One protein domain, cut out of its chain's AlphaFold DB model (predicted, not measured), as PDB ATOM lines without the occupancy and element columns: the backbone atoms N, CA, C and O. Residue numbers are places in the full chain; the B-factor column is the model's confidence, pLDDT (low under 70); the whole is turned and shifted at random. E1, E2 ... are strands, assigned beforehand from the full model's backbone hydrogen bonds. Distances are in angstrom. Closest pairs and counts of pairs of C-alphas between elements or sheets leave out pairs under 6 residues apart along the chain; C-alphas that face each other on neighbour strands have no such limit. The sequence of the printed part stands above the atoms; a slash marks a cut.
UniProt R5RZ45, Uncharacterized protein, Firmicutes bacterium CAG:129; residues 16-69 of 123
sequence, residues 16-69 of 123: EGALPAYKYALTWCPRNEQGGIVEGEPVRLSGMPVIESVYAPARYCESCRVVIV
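AT A GLANCE: This is residues 16 to 69 of the 123 residues of an uncharacterized protein of Firmicutes bacterium CAG:129 (UniProt R5RZ45). With little regular structure, this flat, loose domain is a narrow three-stranded sheet with a long looped arm, residues 27 to 44, that reaches away and folds back. The arm's base pairs briefly, residues 27 to 28 with 43 to 44, antiparallel. The 54 printed residues have no named helix and, in chain and sheet order, E1, E2 and E3: a meander, each strand the antiparallel neighbour of the one before. It is all strand, though named elements hold only 17 residues; the radius of gyration of the C-alphas is 13.1 A, the spans 36 by 35 by 12 A.

IN THESE COORDINATES: Find E2, residues 54 to 61, at C-alpha 54 (31.260, 12.930, 87.994); it runs 22.3 A. E1, residues 16 to 21, starts at C-alpha 16 (28.440, 12.967, 72.270) and runs 16.7 A. E3 is residues 66 to 68.

HOW THE PARTS SIT: Look along inner strand E2: residues 54 to 59 pair with E1 in a hairpin at 141 degrees, N 19 to O 56 being 2.8 A, within hydrogen-bond range. Its residues 59 to 61 pair with E3, a hairpin at 136 degrees, N 59 to O 68 also 2.8 A.

THE WHOLE: The farthest C-alphas, Gln 34 and Ile 51, are 37.9 A apart. E1 to E2 is a long link; the printed part has no cut. Residues 50 to 52 have pLDDT under 70.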
ATOM      1  N   GLU A  16      28.002  12.541  70.943       93.75
ATOM      2  CA  GLU A  16      28.440  12.967  72.270       93.75
ATOM      3  C   GLU A  16      27.768  12.140  73.373       93.75
ATOM      4  O   GLU A  16      26.610  11.729  73.275       93.75
ATOM      5  N   GLY A  17      28.517  11.879  74.437       92.12
ATOM      6  CA  GLY A  17      28.059  11.153  75.609       92.12
ATOM      7  C   GLY A  17      29.054  11.292  76.754       92.12
ATOM      8  O   GLY A  17      29.968  12.116  76.718       92.12
ATOM      9  N   ALA A  18      28.882  10.482  77.794       91.50
ATOM     10  CA  ALA A  18      29.814  10.471  78.910       91.50
ATOM     11  C   ALA A  18      29.826   9.126  79.640       91.50
ATOM     12  O   ALA A  18      28.836   8.393  79.636       91.50
ATOM     13  N   LEU A  19      30.950   8.822  80.288       92.00
ATOM     14  CA  LEU A  19      31.100   7.664  81.162       92.00
ATOM     15  C   LEU A  19      30.913   8.100  82.624       92.00
ATOM     16  O   LEU A  19      31.634   8.992  83.079       92.00
ATOM     17  N   PRO A  20      29.968   7.504  83.370       90.69
ATOM     18  CA  PRO A  20      29.754   7.853  84.769       90.69
ATOM     19  C   PRO A  20      30.868   7.301  85.672       90.69
ATOM     20  O   PRO A  20      31.227   6.126  85.590       90.69
ATOM     21  N   ALA A  21      31.366   8.141  86.578       87.44
ATOM     22  CA  ALA A  21      32.279   7.792  87.658       87.44
ATOM     23  C   ALA A  21      31.528   7.858  88.998       87.44
ATOM     24  O   ALA A  21      31.111   8.931  89.432       87.44
ATOM     25  N   TYR A  22      31.345   6.706  89.651       80.25
ATOM     26  CA  TYR A  22      30.536   6.610  90.875       80.25
ATOM     27  C   TYR A  22      31.369   6.619  92.156       80.25
ATOM     28  O   TYR A  22      31.275   7.543  92.951       80.25
ATOM     29  N   LYS A  23      32.162   5.562  92.381       81.56
ATOM     30  CA  LYS A  23      32.903   5.358  93.639       81.56
ATOM     31  C   LYS A  23      34.339   5.874  93.573       81.56
ATOM     32  O   LYS A  23      34.886   6.321  94.574       81.56
ATOM     33  N   TYR A  24      34.945   5.799  92.393       83.88
ATOM     34  CA  TYR A  24      36.321   6.203  92.133       83.88
ATOM     35  C   TYR A  24      36.379   6.998  90.837       83.88
ATOM     36  O   TYR A  24      35.483   6.887  89.996       83.88
ATOM     37  N   ALA A  25      37.440   7.786  90.678       87.25
ATOM     38  CA  ALA A  25      37.739   8.407  89.399       87.25
ATOM     39  C   ALA A  25      37.925   7.333  88.318       87.25
ATOM     40  O   ALA A  25      38.561   6.307  88.561       87.25
ATOM     41  N   LEU A  26      37.395   7.585  87.123       90.12
ATOM     42  CA  LEU A  26      37.676   6.766  85.954       90.12
ATOM     43  C   LEU A  26      39.126   6.976  85.535       90.12
ATOM     44  O   LEU A  26      39.590   8.110  85.388       90.12
ATOM     45  N   THR A  27      39.828   5.871  85.324       90.81
ATOM     46  CA  THR A  27      41.223   5.863  84.903       90.81
ATOM     47  C   THR A  27      41.430   4.893  83.756       90.81
ATOM     48  O   THR A  27      40.867   3.799  83.751       90.81
ATOM     49  N   TRP A  28      42.267   5.276  82.798       91.75
ATOM     50  CA  TRP A  28      42.835   4.341  81.838       91.75
ATOM     51  C   TRP A  28      44.194   3.866  82.346       91.75
ATOM     52  O   TRP A  28      45.032   4.681  82.729       91.75
ATOM     53  N   CYS A  29      44.403   2.554  82.339       91.19
ATOM     54  CA  CYS A  29      45.651   1.934  82.762       91.19
ATOM     55  C   CYS A  29      46.311   1.262  81.551       91.19
ATOM     56  O   CYS A  29      45.625   0.524  80.829       91.19
ATOM     57  N   PRO A  30      47.617   1.479  81.318       90.69
ATOM     58  CA  PRO A  30      48.318   0.824  80.227       90.69
ATOM     59  C   PRO A  30      48.424  -0.685  80.468       90.69
ATOM     60  O   PRO A  30      48.340  -1.178  81.596       90.69
ATOM     61  N   ARG A  31      48.632  -1.429  79.379       90.12
ATOM     62  CA  ARG A  31      49.018  -2.840  79.451       90.12
ATOM     63  C   ARG A  31      50.538  -2.963  79.461       90.12
ATOM     64  O   ARG A  31      51.207  -2.217  78.753       90.12
ATOM     65  N   ASN A  32      51.064  -3.914  80.227       88.31
ATOM     66  CA  ASN A  32      52.455  -4.343  80.095       88.31
ATOM     67  C   ASN A  32      52.637  -5.244  78.860       88.31
ATOM     68  O   ASN A  32      51.665  -5.650  78.217       88.31
ATOM     69  N   GLU A  33      53.886  -5.573  78.539       87.56
ATOM     70  CA  GLU A  33      54.248  -6.416  77.388       87.56
ATOM     71  C   GLU A  33      53.636  -7.825  77.461       87.56
ATOM     72  O   GLU A  33      53.374  -8.453  76.440       87.56
ATOM     73  N   GLN A  34      53.352  -8.309  78.671       90.06
ATOM     74  CA  GLN A  34      52.698  -9.591  78.937       90.06
ATOM     75  C   GLN A  34      51.160  -9.490  78.902       90.06
ATOM     76  O   GLN A  34      50.462 -10.468  79.171       90.06
ATOM     77  N   GLY A  35      50.610  -8.315  78.579       84.94
ATOM     78  CA  GLY A  35      49.178  -8.053  78.451       84.94
ATOM     79  C   GLY A  35      48.435  -7.777  79.763       84.94
ATOM     80  O   GLY A  35      47.227  -7.544  79.723       84.94
ATOM     81  N   GLY A  36      49.105  -7.769  80.915       89.25
ATOM     82  CA  GLY A  36      48.529  -7.403  82.213       89.25
ATOM     83  C   GLY A  36      48.275  -5.898  82.347       89.25
ATOM     84  O   GLY A  36      48.990  -5.097  81.752       89.25
ATOM     85  N   ILE A  37      47.258  -5.505  83.119       89.25
ATOM     86  CA  ILE A  37      46.978  -4.089  83.414       89.25
ATOM     87  C   ILE A  37      47.978  -3.572  84.456       89.25
ATOM     88  O   ILE A  37      48.164  -4.206  85.493       89.25
ATOM     89  N   VAL A  38      48.595  -2.417  84.195       87.31
ATOM     90  CA  VAL A  38      49.526  -1.749  85.114       87.31
ATOM     91  C   VAL A  38      48.810  -0.602  85.821       87.31
ATOM     92  O   VAL A  38      48.466   0.399  85.203       87.31
ATOM     93  N   GLU A  39      48.597  -0.736  87.128       82.06
ATOM     94  CA  GLU A  39      47.871   0.260  87.937       82.06
ATOM     95  C   GLU A  39      48.752   1.409  88.461       82.06
ATOM     96  O   GLU A  39      48.231   2.352  89.047       82.06
ATOM     97  N   GLY A  40      50.076   1.343  88.269       76.19
ATOM     98  CA  GLY A  40      51.033   2.288  88.864       76.19
ATOM     99  C   GLY A  40      51.036   3.692  88.248       76.19
ATOM    100  O   GLY A  40      51.302   4.658  88.955       76.19
ATOM    101  N   GLU A  41      50.699   3.819  86.961       77.94
ATOM    102  CA  GLU A  41      50.684   5.105  86.242       77.94
ATOM    103  C   GLU A  41      49.372   5.292  85.454       77.94
ATOM    104  O   GLU A  41      49.355   5.256  84.220       77.94
ATOM    105  N   PRO A  42      48.231   5.444  86.149       86.31
ATOM    106  CA  PRO A  42      46.937   5.568  85.500       86.31
ATOM    107  C   PRO A  42      46.710   6.979  84.946       86.31
ATOM    108  O   PRO A  42      46.924   7.985  85.630       86.31
ATOM    109  N   VAL A  43      46.154   7.068  83.738       88.94
ATOM    110  CA  VAL A  43      45.662   8.330  83.170       88.94
ATOM    111  C   VAL A  43      44.270   8.608  83.726       88.94
ATOM    112  O   VAL A  43      43.333   7.843  83.490       88.94
ATOM    113  N   ARG A  44      44.111   9.709  84.464       88.31
ATOM    114  CA  ARG A  44      42.814  10.110  85.027       88.31
ATOM    115  C   ARG A  44      41.913  10.700  83.946       88.31
ATOM    116  O   ARG A  44      42.269  11.673  83.294       88.31
ATOM    117  N   LEU A  45      40.728  10.120  83.802       89.50
ATOM    118  CA  LEU A  45      39.704  10.525  82.835       89.50
ATOM    119  C   LEU A  45      38.544  11.277  83.495       89.50
ATOM    120  O   LEU A  45      37.752  11.916  82.809       89.50
ATOM    121  N   SER A  46      38.440  11.222  84.823       87.56
ATOM    122  CA  SER A  46      37.459  11.991  85.585       87.56
ATOM    123  C   SER A  46      38.035  12.528  86.898       87.56
ATOM    124  O   SER A  46      39.023  12.022  87.443       87.56
ATOM    125  N   GLY A  47      37.360  13.538  87.450       82.94
ATOM    126  CA  GLY A  47      37.533  13.942  88.843       82.94
ATOM    127  C   GLY A  47      37.107  12.840  89.821       82.94
ATOM    128  O   GLY A  47      36.501  11.839  89.433       82.94
ATOM    129  N   MET A  48      37.441  13.027  91.101       79.44
ATOM    130  CA  MET A  48      36.963  12.145  92.167       79.44
ATOM    131  C   MET A  48      35.520  12.533  92.534       79.44
ATOM    132  O   MET A  48      35.301  13.689  92.904       79.44
ATOM    133  N   PRO A  49      34.551  11.607  92.468       77.25
ATOM    134  CA  PRO A  49      33.187  11.867  92.916       77.25
ATOM    135  C   PRO A  49      33.147  11.897  94.451       77.25
ATOM    136  O   PRO A  49      33.076  10.859  95.101       77.25
ATOM    137  N   VAL A  50      33.284  13.089  95.045       69.69
ATOM    138  CA  VAL A  50      33.242  13.280  96.515       69.69
ATOM    139  C   VAL A  50      31.844  13.677  96.996       69.69
ATOM    140  O   VAL A  50      31.464  13.333  98.110       69.69
ATOM    141  N   ILE A  51      31.080  14.399  96.170       67.00
ATOM    142  CA  ILE A  51      29.767  14.956  96.540       67.00
ATOM    143  C   ILE A  51      28.727  14.677  95.447       67.00
ATOM    144  O   ILE A  51      27.628  14.230  95.753       67.00
ATOM    145  N   GLU A  52      29.084  14.880  94.178       67.94
ATOM    146  CA  GLU A  52      28.200  14.652  93.030       67.94
ATOM    147  C   GLU A  52      28.776  13.594  92.081       67.94
ATOM    148  O   GLU A  52      29.991  13.372  92.038       67.94
ATOM    149  N   SER A  53      27.895  12.948  91.312       75.31
ATOM    150  CA  SER A  53      28.286  12.039  90.232       75.31
ATOM    151  C   SER A  53      29.122  12.794  89.203       75.31
ATOM    152  O   SER A  53      28.660  13.768  88.608       75.31
ATOM    153  N   VAL A  54      30.349  12.331  88.975       85.19
ATOM    154  CA  VAL A  54      31.260  12.930  87.994       85.19
ATOM    155  C   VAL A  54      31.181  12.126  86.704       85.19
ATOM    156  O   VAL A  54      31.091  10.902  86.730       85.19
ATOM    157  N   TYR A  55      31.242  12.804  85.565       86.00
ATOM    158  CA  TYR A  55      31.194  12.171  84.252       86.00
ATOM    159  C   TYR A  55      32.469  12.487  83.468       86.00
ATOM    160  O   TYR A  55      32.921  13.631  83.451       86.00
ATOM    161  N   ALA A  56      33.049  11.476  82.819       90.06
ATOM    162  CA  ALA A  56      34.118  11.658  81.841       90.06
ATOM    163  C   ALA A  56      33.491  11.875  80.455       90.06
ATOM    164  O   ALA A  56      32.796  10.968  79.980       90.06
ATOM    165  N   PRO A  57      33.695  13.031  79.794       89.50
ATOM    166  CA  PRO A  57      33.188  13.262  78.445       89.50
ATOM    167  C   PRO A  57      33.678  12.177  77.489       89.50
ATOM    168  O   PRO A  57      34.850  11.815  77.515       89.50
ATOM    169  N   ALA A  58      32.798  11.658  76.641       92.50
ATOM    170  CA  ALA A  58      33.116  10.582  75.715       92.50
ATOM    171  C   ALA A  58      32.368  10.759  74.392       92.50
ATOM    172  O   ALA A  58      31.332  11.413  74.317       92.50
ATOM    173  N   ARG A  59      32.891  10.158  73.328       92.94
ATOM    174  CA  ARG A  59      32.273  10.169  71.999       92.94
ATOM    175  C   ARG A  59      32.123   8.758  71.490       92.94
ATOM    176  O   ARG A  59      33.087   8.001  71.541       92.94
ATOM    177  N   TYR A  60      30.956   8.418  70.964       96.06
ATOM    178  CA  TYR A  60      30.677   7.101  70.408       96.06
ATOM    179  C   TYR A  60      30.487   7.173  68.895       96.06
ATOM    180  O   TYR A  60      29.632   7.905  68.399       96.06
ATOM    181  N   CYS A  61      31.272   6.396  68.153       96.38
ATOM    182  CA  CYS A  61      31.040   6.177  66.730       96.38
ATOM    183  C   CYS A  61      30.177   4.926  66.544       96.38
ATOM    184  O   CYS A  61      30.614   3.820  66.868       96.38
ATOM    185  N   GLU A  62      28.982   5.081  65.977       95.94
ATOM    186  CA  GLU A  62      28.055   3.964  65.749       95.94
ATOM    187  C   GLU A  62      28.570   2.967  64.708       95.94
ATOM    188  O   GLU A  62      28.435   1.758  64.895       95.94
ATOM    189  N   SER A  63      29.219   3.462  63.651       96.19
ATOM    190  CA  SER A  63      29.739   2.627  62.564       96.19
ATOM    191  C   SER A  63      30.913   1.754  63.012       96.19
ATOM    192  O   SER A  63      30.950   0.565  62.708       96.19
ATOM    193  N   CYS A  64      31.868   2.324  63.755       96.75
ATOM    194  CA  CYS A  64      33.058   1.602  64.222       96.75
ATOM    195  C   CYS A  64      32.862   0.912  65.576       96.75
ATOM    196  O   CYS A  64      33.696   0.099  65.962       96.75
ATOM    197  N   ARG A  65      31.789   1.243  66.308       97.00
ATOM    198  CA  ARG A  65      31.535   0.794  67.686       97.00
ATOM    199  C   ARG A  65      32.687   1.112  68.645       97.00
ATOM    200  O   ARG A  65      33.032   0.310  69.508       97.00
ATOM    201  N   VAL A  66      33.275   2.298  68.494       94.50
ATOM    202  CA  VAL A  66      34.388   2.775  69.327       94.50
ATOM    203  C   VAL A  66      33.934   3.950  70.180       94.50
ATOM    204  O   VAL A  66      33.257   4.856  69.687       94.50
ATOM    205  N   VAL A  67      34.345   3.938  71.449       94.81
ATOM    206  CA  VAL A  67      34.231   5.078  72.363       94.81
ATOM    207  C   VAL A  67      35.594   5.751  72.491       94.81
ATOM    208  O   VAL A  67      36.582   5.087  72.796       94.81
ATOM    209  N   ILE A  68      35.642   7.065  72.288       92.44
ATOM    210  CA  ILE A  68      36.832   7.890  72.505       92.44
ATOM    211  C   ILE A  68      36.580   8.792  73.703       92.44
ATOM    212  O   ILE A  68      35.618   9.559  73.719       92.44
ATOM    213  N   VAL A  69      37.466   8.710  74.690       92.00
ATOM    214  CA  VAL A  69      37.423   9.532  75.900       92.00
ATOM    215  C   VAL A  69      38.611  10.492  75.837       92.00
ATOM    216  O   VAL A  69      39.744  10.036  75.996       92.00
TER     217      VAL A  69